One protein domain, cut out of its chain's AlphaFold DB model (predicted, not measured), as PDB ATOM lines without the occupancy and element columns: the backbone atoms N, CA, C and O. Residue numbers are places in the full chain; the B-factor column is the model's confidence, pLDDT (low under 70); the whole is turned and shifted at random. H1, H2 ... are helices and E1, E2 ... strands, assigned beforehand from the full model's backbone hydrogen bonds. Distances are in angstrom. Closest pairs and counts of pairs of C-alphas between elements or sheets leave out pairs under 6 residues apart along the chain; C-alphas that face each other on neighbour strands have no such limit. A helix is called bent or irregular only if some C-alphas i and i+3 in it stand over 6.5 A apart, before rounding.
ATOM      1  N   LYS A   7       5.732 136.808 -17.213       94.88
ATOM      2  CA  LYS A   7       5.945 135.348 -17.175       94.88
ATOM      3  C   LYS A   7       7.345 134.938 -17.664       94.88
ATOM      4  O   LYS A   7       7.974 134.044 -17.097       94.88
ATOM      5  N   HIS A   8       7.853 135.609 -18.696       95.06
ATOM      6  CA  HIS A   8       9.162 135.321 -19.280       95.06
ATOM      7  C   HIS A   8      10.283 135.977 -18.477       95.06
ATOM      8  O   HIS A   8      11.325 135.359 -18.260       95.06
ATOM      9  N   LEU A   9      10.052 137.184 -17.951       94.94
ATOM     10  CA  LEU A   9      10.975 137.822 -17.017       94.94
ATOM     11  C   LEU A   9      11.179 136.970 -15.753       94.94
ATOM     12  O   LEU A   9      12.304 136.811 -15.279       94.94
ATOM     13  N   GLU A  10      10.112 136.407 -15.190       95.38
ATOM     14  CA  GLU A  10      10.222 135.497 -14.050       95.38
ATOM     15  C   GLU A  10      11.049 134.256 -14.379       95.38
ATOM     16  O   GLU A  10      11.863 133.815 -13.560       95.38
ATOM     17  N   LYS A  11      10.881 133.698 -15.583       95.81
ATOM     18  CA  LYS A  11      11.708 132.581 -16.037       95.81
ATOM     19  C   LYS A  11      13.176 132.989 -16.165       95.81
ATOM     20  O   LYS A  11      14.026 132.266 -15.649       95.81
ATOM     21  N   ALA A  12      13.472 134.147 -16.754       95.00
ATOM     22  CA  ALA A  12      14.832 134.673 -16.849       95.00
ATOM     23  C   ALA A  12      15.474 134.819 -15.459       95.00
ATOM     24  O   ALA A  12      16.600 134.377 -15.239       95.00
ATOM     25  N   LYS A  13      14.730 135.346 -14.474       95.38
ATOM     26  CA  LYS A  13      15.197 135.441 -13.080       95.38
ATOM     27  C   LYS A  13      15.525 134.065 -12.495       95.38
ATOM     28  O   LYS A  13      16.553 133.920 -11.841       95.38
ATOM     29  N   LYS A  14      14.685 133.052 -12.737       96.19
ATOM     30  CA  LYS A  14      14.929 131.672 -12.275       96.19
ATOM     31  C   LYS A  14      16.195 131.080 -12.897       96.19
ATOM     32  O   LYS A  14      16.998 130.508 -12.170       96.19
ATOM     33  N   ILE A  15      16.400 131.266 -14.201       95.69
ATOM     34  CA  ILE A  15      17.600 130.795 -14.912       95.69
ATOM     35  C   ILE A  15      18.861 131.415 -14.298       95.69
ATOM     36  O   ILE A  15      19.775 130.703 -13.892       95.69
ATOM     37  N   VAL A  16      18.872 132.737 -14.116       94.75
ATOM     38  CA  VAL A  16      19.987 133.468 -13.491       94.75
ATOM     39  C   VAL A  16      20.303 132.958 -12.083       94.75
ATOM     40  O   VAL A  16      21.468 132.862 -11.698       94.75
ATOM     41  N   LEU A  17      19.277 132.629 -11.297       93.94
ATOM     42  CA  LEU A  17      19.459 132.077  -9.954       93.94
ATOM     43  C   LEU A  17      20.015 130.646  -9.977       93.94
ATOM     44  O   LEU A  17      20.820 130.314  -9.107       93.94
ATOM     45  N   ASN A  18      19.635 129.829 -10.962       95.12
ATOM     46  CA  ASN A  18      20.140 128.462 -11.128       95.12
ATOM     47  C   ASN A  18      21.625 128.433 -11.516       95.12
ATOM     48  O   ASN A  18      22.370 127.585 -11.036       95.12
ATOM     49  N   HIS A  19      22.069 129.402 -12.317       94.94
ATOM     50  CA  HIS A  19      23.460 129.534 -12.775       94.94
ATOM     51  C   HIS A  19      24.316 130.434 -11.886       94.94
ATOM     52  O   HIS A  19      25.376 130.935 -12.275       94.94
ATOM     53  N   ARG A  20      23.861 130.680 -10.658       93.44
ATOM     54  CA  ARG A  20      24.553 131.555  -9.725       93.44
ATOM     55  C   ARG A  20      25.767 130.853  -9.113       93.44
ATOM     56  O   ARG A  20      25.637 129.972  -8.271       93.44
ATOM     57  N   LYS A  21      26.967 131.327  -9.453       93.75
ATOM     58  CA  LYS A  21      28.248 130.856  -8.898       93.75
ATOM     59  C   LYS A  21      28.548 131.425  -7.507       93.75
ATOM     60  O   LYS A  21      29.234 130.783  -6.716       93.75
ATOM     61  N   LYS A  22      28.059 132.631  -7.180       87.69
ATOM     62  CA  LYS A  22      28.392 133.326  -5.918       87.69
ATOM     63  C   LYS A  22      27.160 133.826  -5.169       87.69
ATOM     64  O   LYS A  22      26.361 134.567  -5.734       87.69
ATOM     65  N   LYS A  23      27.070 133.504  -3.869       81.44
ATOM     66  CA  LYS A  23      25.940 133.855  -2.980       81.44
ATOM     67  C   LYS A  23      26.008 135.230  -2.300       81.44
ATOM     68  O   LYS A  23      24.962 135.693  -1.867       81.44
ATOM     69  N   SER A  24      27.179 135.872  -2.250       91.06
ATOM     70  CA  SER A  24      27.377 137.197  -1.633       91.06
ATOM     71  C   SER A  24      27.951 138.220  -2.628       91.06
ATOM     72  O   SER A  24      29.031 138.002  -3.192       91.06
ATOM     73  N   CYS A  25      27.247 139.325  -2.869       92.62
ATOM     74  CA  CYS A  25      27.637 140.390  -3.782       92.62
ATOM     75  C   CYS A  25      26.952 141.723  -3.475       92.62
ATOM     76  O   CYS A  25      25.732 141.848  -3.511       92.62
ATOM     77  N   ASP A  26      27.793 142.734  -3.314       93.81
ATOM     78  CA  ASP A  26      27.484 144.157  -3.205       93.81
ATOM     79  C   ASP A  26      26.807 144.745  -4.454       93.81
ATOM     80  O   ASP A  26      25.898 145.556  -4.341       93.81
ATOM     81  N   LYS A  27      27.206 144.318  -5.658       91.94
ATOM     82  CA  LYS A  27      26.649 144.856  -6.911       91.94
ATOM     83  C   LYS A  27      25.204 144.437  -7.163       91.94
ATOM     84  O   LYS A  27      24.386 145.253  -7.574       91.94
ATOM     85  N   CYS A  28      24.897 143.151  -6.990       93.62
ATOM     86  CA  CYS A  28      23.549 142.632  -7.236       93.62
ATOM     87  C   CYS A  28      22.708 142.508  -5.962       93.62
ATOM     88  O   CYS A  28      21.540 142.135  -6.069       93.62
ATOM     89  N   TYR A  29      23.263 142.828  -4.787       92.25
ATOM     90  CA  TYR A  29      22.630 142.623  -3.476       92.25
ATOM     91  C   TYR A  29      22.049 141.214  -3.347       92.25
ATOM     92  O   TYR A  29      20.880 141.013  -3.042       92.25
ATOM     93  N   ASP A  30      22.867 140.236  -3.710       91.25
ATOM     94  CA  ASP A  30      22.553 138.810  -3.682       91.25
ATOM     95  C   ASP A  30      21.428 138.306  -4.591       91.25
ATOM     96  O   ASP A  30      21.037 137.142  -4.504       91.25
ATOM     97  N   ARG A  31      20.959 139.129  -5.531       92.69
ATOM     98  CA  ARG A  31      19.879 138.760  -6.460       92.69
ATOM     99  C   ARG A  31      20.349 137.958  -7.676       92.69
ATOM    100  O   ARG A  31      19.539 137.315  -8.327       92.69
ATOM    101  N   GLY A  32      21.636 138.018  -8.025       93.06
ATOM    102  CA  GLY A  32      22.175 137.444  -9.270       93.06
ATOM    103  C   GLY A  32      21.957 138.316 -10.517       93.06
ATOM    104  O   GLY A  32      22.589 138.096 -11.542       93.06
ATOM    105  N   TYR A  33      21.153 139.374 -10.420       95.12
ATOM    106  CA  TYR A  33      20.924 140.365 -11.474       95.12
ATOM    107  C   TYR A  33      20.936 141.787 -10.896       95.12
ATOM    108  O   TYR A  33      20.729 141.989  -9.697       95.12
ATOM    109  N   ILE A  34      21.210 142.781 -11.739       94.88
ATOM    110  CA  ILE A  34      21.286 144.199 -11.358       94.88
ATOM    111  C   ILE A  34      19.896 144.845 -11.386       94.88
ATOM    112  O   ILE A  34      19.533 145.576 -10.462       94.88
ATOM    113  N   GLY A  35      19.098 144.515 -12.403       94.38
ATOM    114  CA  GLY A  35      17.763 145.064 -12.620       94.38
ATOM    115  C   GLY A  35      17.167 144.584 -13.939       94.38
ATOM    116  O   GLY A  35      17.592 143.558 -14.469       94.38
ATOM    117  N   VAL A  36      16.199 145.335 -14.456       95.12
ATOM    118  CA  VAL A  36      15.643 145.158 -15.803       95.12
ATOM    119  C   VAL A  36      15.808 146.447 -16.605       95.12
ATOM    120  O   VAL A  36      15.876 147.523 -16.008       95.12
ATOM    121  N   ASN A  37      15.888 146.350 -17.930       92.19
ATOM    122  CA  ASN A  37      15.881 147.520 -18.814       92.19
ATOM    123  C   ASN A  37      14.446 147.959 -19.182       92.19
ATOM    124  O   ASN A  37      13.462 147.390 -18.707       92.19
ATOM    125  N   GLU A  38      14.325 148.968 -20.048       91.81
ATOM    126  CA  GLU A  38      13.040 149.511 -20.523       91.81
ATOM    127  C   GLU A  38      12.135 148.480 -21.224       91.81
ATOM    128  O   GLU A  38      10.909 148.556 -21.122       91.81
ATOM    129  N   ASN A  39      12.735 147.459 -21.840       91.88
ATOM    130  CA  ASN A  39      12.040 146.359 -22.513       91.88
ATOM    131  C   ASN A  39      11.736 145.189 -21.563       91.88
ATOM    132  O   ASN A  39      11.328 144.120 -22.010       91.88
ATOM    133  N   ASN A  40      11.914 145.380 -20.251       94.12
ATOM    134  CA  ASN A  40      11.727 144.359 -19.224       94.12
ATOM    135  C   ASN A  40      12.703 143.167 -19.358       94.12
ATOM    136  O   ASN A  40      12.422 142.073 -18.871       94.12
ATOM    137  N   LEU A  41      13.860 143.376 -20.002       92.38
ATOM    138  CA  LEU A  41      14.929 142.382 -20.118       92.38
ATOM    139  C   LEU A  41      15.817 142.416 -18.881       92.38
ATOM    140  O   LEU A  41      16.176 143.485 -18.389       92.38
ATOM    141  N   LEU A  42      16.187 141.237 -18.388       94.19
ATOM    142  CA  LEU A  42      16.961 141.084 -17.164       94.19
ATOM    143  C   LEU A  42      18.447 141.391 -17.398       94.19
ATOM    144  O   LEU A  42      19.096 140.769 -18.231       94.19
ATOM    145  N   ILE A  43      19.005 142.302 -16.603       94.06
ATOM    146  CA  ILE A  43      20.433 142.636 -16.629       94.06
ATOM    147  C   ILE A  43      21.150 141.741 -15.617       94.06
ATOM    148  O   ILE A  43      21.071 141.971 -14.406       94.06
ATOM    149  N   THR A  44      21.835 140.704 -16.097       94.62
ATOM    150  CA  THR A  44      22.515 139.712 -15.252       94.62
ATOM    151  C   THR A  44      23.738 140.295 -14.538       94.62
ATOM    152  O   THR A  44      24.369 141.259 -14.978       94.62
ATOM    153  N   CYS A  45      24.092 139.733 -13.381       95.06
ATOM    154  CA  CYS A  45      25.319 140.105 -12.688       95.06
ATOM    155  C   CYS A  45      26.479 139.232 -13.171       95.06
ATOM    156  O   CYS A  45      26.669 138.125 -12.668       95.06
ATOM    157  N   GLN A  46      27.319 139.774 -14.053       92.19
ATOM    158  CA  GLN A  46      28.466 139.055 -14.629       92.19
ATOM    159  C   GLN A  46      29.465 138.507 -13.592       92.19
ATOM    160  O   GLN A  46      30.221 137.586 -13.868       92.19
ATOM    161  N   LYS A  47      29.482 139.054 -12.367       91.88
ATOM    162  CA  LYS A  47      30.353 138.562 -11.285       91.88
ATOM    163  C   LYS A  47      29.802 137.343 -10.548       91.88
ATOM    164  O   LYS A  47      30.554 136.660  -9.858       91.88
ATOM    165  N   CYS A  48      28.487 137.155 -10.558       94.56
ATOM    166  CA  CYS A  48      27.811 136.200  -9.676       94.56
ATOM    167  C   CYS A  48      27.167 135.048 -10.413       94.56
ATOM    168  O   CYS A  48      26.811 134.065  -9.767       94.56
ATOM    169  N   VAL A  49      26.986 135.193 -11.715       95.00
ATOM    170  CA  VAL A  49      26.203 134.295 -12.544       95.00
ATOM    171  C   VAL A  49      27.062 133.870 -13.714       95.00
ATOM    172  O   VAL A  49      27.813 134.679 -14.255       95.00
ATOM    173  N   ASP A  50      26.974 132.591 -14.055       95.44
ATOM    174  CA  ASP A  50      27.486 132.095 -15.320       95.44
ATOM    175  C   ASP A  50      26.673 132.716 -16.452       95.44
ATOM    176  O   ASP A  50      25.538 132.301 -16.686       95.44
ATOM    177  N   VAL A  51      27.182 133.782 -17.069       91.56
ATOM    178  CA  VAL A  51      26.437 134.490 -18.117       91.56
ATOM    179  C   VAL A  51      26.260 133.578 -19.318       91.56
ATOM    180  O   VAL A  51      25.141 133.482 -19.807       91.56
ATOM    181  N   ASP A  52      27.308 132.850 -19.698       91.12
ATOM    182  CA  ASP A  52      27.294 131.947 -20.845       91.12
ATOM    183  C   ASP A  52      26.281 130.819 -20.615       91.12
ATOM    184  O   ASP A  52      25.331 130.669 -21.381       91.12
ATOM    185  N   ALA A  53      26.374 130.105 -19.485       93.62
ATOM    186  CA  ALA A  53      25.427 129.023 -19.192       93.62
ATOM    187  C   ALA A  53      23.982 129.527 -18.984       93.62
ATOM    188  O   ALA A  53      23.022 128.860 -19.377       93.62
ATOM    189  N   SER A  54      23.809 130.728 -18.414       94.19
ATOM    190  CA  SER A  54      22.485 131.362 -18.307       94.19
ATOM    191  C   SER A  54      21.917 131.730 -19.672       94.19
ATOM    192  O   SER A  54      20.717 131.563 -19.885       94.19
ATOM    193  N   MET A  55      22.750 132.244 -20.579       91.19
ATOM    194  CA  MET A  55      22.336 132.640 -21.921       91.19
ATOM    195  C   MET A  55      21.979 131.415 -22.760       91.19
ATOM    196  O   MET A  55      20.960 131.426 -23.443       91.19
ATOM    197  N   GLU A  56      22.728 130.316 -22.642       92.56
ATOM    198  CA  GLU A  56      22.388 129.052 -23.299       92.56
ATOM    199  C   GLU A  56      21.034 128.493 -22.836       92.56
ATOM    200  O   GLU A  56      20.219 128.063 -23.658       92.56
ATOM    201  N   GLU A  57      20.760 128.491 -21.526       94.62
ATOM    202  CA  GLU A  57      19.455 128.054 -21.012       94.62
ATOM    203  C   GLU A  57      18.336 129.022 -21.419       94.62
ATOM    204  O   GLU A  57      17.237 128.583 -21.768       94.62
ATOM    205  N   TRP A  58      18.616 130.327 -21.447       94.00
ATOM    206  CA  TRP A  58      17.678 131.325 -21.953       94.00
ATOM    207  C   TRP A  58      17.362 131.116 -23.436       94.00
ATOM    208  O   TRP A  58      16.192 131.103 -23.805       94.00
ATOM    209  N   LYS A  59      18.366 130.856 -24.275       91.69
ATOM    210  CA  LYS A  59      18.203 130.556 -25.704       91.69
ATOM    211  C   LYS A  59      17.360 129.303 -25.926       91.69
ATOM    212  O   LYS A  59      16.505 129.289 -26.809       91.69
ATOM    213  N   LYS A  60      17.551 128.258 -25.114       93.31
ATOM    214  CA  LYS A  60      16.690 127.060 -25.141       93.31
ATOM    215  C   LYS A  60      15.246 127.418 -24.814       93.31
ATOM    216  O   LYS A  60      14.361 127.066 -25.579       93.31
ATOM    217  N   TYR A  61      15.030 128.177 -23.739       93.81
ATOM    218  CA  TYR A  61      13.696 128.631 -23.359       93.81
ATOM    219  C   TYR A  61      13.040 129.463 -24.463       93.81
ATOM    220  O   TYR A  61      11.913 129.187 -24.836       93.81
ATOM    221  N   VAL A  62      13.743 130.444 -25.026       92.56
ATOM    222  CA  VAL A  62      13.227 131.305 -26.098       92.56
ATOM    223  C   VAL A  62      12.842 130.505 -27.345       92.56
ATOM    224  O   VAL A  62      11.837 130.824 -27.972       92.56
ATOM    225  N   ASN A  63      13.577 129.444 -27.689       90.69
ATOM    226  CA  ASN A  63      13.240 128.597 -28.837       90.69
ATOM    227  C   ASN A  63      11.891 127.871 -28.701       90.69
ATOM    228  O   ASN A  63      11.307 127.522 -29.728       90.69
ATOM    229  N   ASP A  64      11.387 127.686 -27.479       92.38
ATOM    230  CA  ASP A  64      10.071 127.088 -27.223       92.38
ATOM    231  C   ASP A  64       8.911 128.085 -27.434       92.38
ATOM    232  O   ASP A  64       7.751 127.674 -27.489       92.38
ATOM    233  N   TYR A  65       9.205 129.387 -27.566       91.31
ATOM    234  CA  TYR A  65       8.218 130.460 -27.729       91.31
ATOM    235  C   TYR A  65       8.456 131.202 -29.049       91.31
ATOM    236  O   TYR A  65       9.368 132.031 -29.124       91.31
ATOM    237  N   PRO A  66       7.647 130.947 -30.094       87.31
ATOM    238  CA  PRO A  66       7.802 131.589 -31.398       87.31
ATOM    239  C   PRO A  66       7.882 133.120 -31.322       87.31
ATOM    240  O   PRO A  66       8.707 133.721 -32.005       87.31
ATOM    241  N   GLU A  67       7.095 133.738 -30.437       87.00
ATOM    242  CA  GLU A  67       7.047 135.188 -30.236       87.00
ATOM    243  C   GLU A  67       8.345 135.770 -29.666       87.00
ATOM    244  O   GLU A  67       8.711 136.907 -29.960       87.00
ATOM    245  N   LEU A  68       9.054 134.996 -28.843       89.69
ATOM    246  CA  LEU A  68      10.352 135.397 -28.315       89.69
ATOM    247  C   LEU A  68      11.440 135.098 -29.336       89.69
ATOM    248  O   LEU A  68      12.359 135.893 -29.506       89.69
ATOM    249  N   LYS A  69      11.336 133.956 -30.015       88.62
ATOM    250  CA  LYS A  69      12.317 133.520 -30.999       88.62
ATOM    251  C   LYS A  69      12.475 134.535 -32.122       88.62
ATOM    252  O   LYS A  69      13.606 134.810 -32.479       88.62
ATOM    253  N   GLU A  70      11.385 135.104 -32.625       86.75
ATOM    254  CA  GLU A  70      11.435 136.142 -33.664       86.75
ATOM    255  C   GLU A  70      12.113 137.433 -33.176       86.75
ATOM    256  O   GLU A  70      12.815 138.086 -33.933       86.75
ATOM    257  N   TYR A  71      11.945 137.800 -31.903       85.00
ATOM    258  CA  TYR A  71      12.563 139.011 -31.353       85.00
ATOM    259  C   TYR A  71      14.046 138.828 -30.999       85.00
ATOM    260  O   TYR A  71      14.845 139.750 -31.132       85.00
ATOM    261  N   PHE A  72      14.414 137.651 -30.493       86.25
ATOM    262  CA  PHE A  72      15.775 137.358 -30.047       86.25
ATOM    263  C   PHE A  72      16.605 136.602 -31.090       86.25
ATOM    264  O   PHE A  72      17.787 136.381 -30.839       86.25
ATOM    265  N   SER A  73      16.036 136.192 -32.233       81.81
ATOM    266  CA  SER A  73      16.797 135.548 -33.313       81.81
ATOM    267  C   SER A  73      17.961 136.423 -33.739       81.81
ATOM    268  O   SER A  73      19.079 135.929 -33.782       81.81
ATOM    269  N   ASP A  74      17.718 137.721 -33.913       77.94
ATOM    270  CA  ASP A  74      18.734 138.694 -34.318       77.94
ATOM    271  C   ASP A  74      19.872 138.766 -33.287       77.94
ATOM    272  O   ASP A  74      21.046 138.710 -33.639       77.94
ATOM    273  N   LEU A  75      19.529 138.769 -31.992       76.38
ATOM    274  CA  LEU A  75      20.501 138.760 -30.893       76.38
ATOM    275  C   LEU A  75      21.350 137.476 -30.881       76.38
ATOM    276  O   LEU A  75      22.531 137.509 -30.549       76.38
ATOM    277  N   PHE A  76      20.748 136.332 -31.214       73.56
ATOM    278  CA  PHE A  76      21.424 135.034 -31.202       73.56
ATOM    279  C   PHE A  76      22.174 134.703 -32.494       73.56
ATOM    280  O   PHE A  76      23.036 133.821 -32.463       73.56
ATOM    281  N   GLU A  77      21.821 135.338 -33.608       64.31
ATOM    282  CA  GLU A  77      22.545 135.258 -34.877       64.31
ATOM    283  C   GLU A  77      23.759 136.201 -34.872       64.31
ATOM    284  O   GLU A  77      24.815 135.814 -35.374       64.31
ATOM    285  N   GLU A  78      23.682 137.365 -34.211       52.84
ATOM    286  CA  GLU A  78      24.833 138.268 -34.023       52.84
ATOM    287  C   GLU A  78      25.966 137.652 -33.181       52.84
ATOM    288  O   GLU A  78      27.138 137.874 -33.487       52.84
ATOM    289  N   GLU A  79      25.671 136.795 -32.193       51.34
ATOM    290  CA  GLU A  79      26.710 136.038 -31.460       51.34
ATOM    291  C   GLU A  79      27.490 135.044 -32.353       51.34
ATOM    292  O   GLU A  79      28.508 134.496 -31.930       51.34
ATOM    293  N   GLY A  80      27.047 134.819 -33.597       43.34
ATOM    294  CA  GLY A  80      27.761 134.044 -34.612       43.34
ATOM    295  C   GLY A  80      28.712 134.855 -35.499       43.34
ATOM    296  O   GLY A  80      29.405 134.249 -36.312       43.34
TER     297      GLY A  80
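What this domain is: This is residues 7 to 80 of the 86 residues of an uncharacterized protein of Candidatus Cloacimonetes bacterium (UniProt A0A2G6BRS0). Three helices zigzag, H2 between H1 and H3: H1 packs on one part of H2, and H3 folds back on its last residues. A small hairpin of two strands, E1 and E2, lies beside H1 with E2 nearer to it, and a long loop of residues 19 to 32 makes the end of the domain far from H3. The printed part has 74 residues with three named helices and two named strands, in the order H1, E1, E2, H2, H3; the sheet, order E1 - E2, is antiparallel, and the class is mostly helix. The whole is compact, with a radius of gyration of the C-alphas of 12.4 A and spans of 36 by 24 by 19 A.

How they stand to each other: From the first printed residue, H1, residues 7 to 18, is followed by a long link to E1, residues 33 to 36. E1 and E2, residues 42 to 44, form an antiparallel hairpin with a tight link, at 158 degrees between their directions. N 34 and O 43, at 2.8 A, and N 43 and O 35, at 2.9 A, are within hydrogen-bond range. The closest C-alphas of H1 and E2 are those of Ala 12 and Leu 42, 6.8 A apart. A short link leads to H2, residues 51 to 63. H1, with residues 12 to 16 alone, touches H2, with residues 54 to 58 alone; their closest C-alphas, of Val 16 and Ser 54, are 5.8 A apart. They run opposite ways at a shallow tilt of 34 degrees, only just short of steep. H2, with residues 59 to 63 alone, touches H3, residues 66 to 78; their closest C-alphas, of Val 62 and Lys 69, are 5.5 A apart. This helical hairpin has a steep tilt of 41 degrees, opposite ways. H3 is apart from H1, E1 and E2, and E1 is apart from H2. In H1 and H2 every O i to N i+4 pair is within hydrogen-bond range; in H3, 6 of 9 are.

Where its parts are: H1 begins at C-alpha 7 (5.945, 135.348, -17.175) and is 16.9 A long from first to last C-alpha. E1 measures 8.3 A and E2 6.0 A. H2 begins at C-alpha 51 (26.437, 134.490, -18.117) and is 18.0 A long. H3 ends at C-alpha 78 (24.833, 138.268, -34.023), 18.5 A from its first; it is irregular, but only just, with C-alphas 71 and 74 6.9 A apart.

The domain as a whole: The two C-alphas farthest apart, of Asp 26 and Pro 66, are separated by 36.6 A. The printed part has no cut, and the link of 14 residues from H1 to E1 is long. The mean pLDDT of the printed part is 89.7; residues 77 to 80 are under 70.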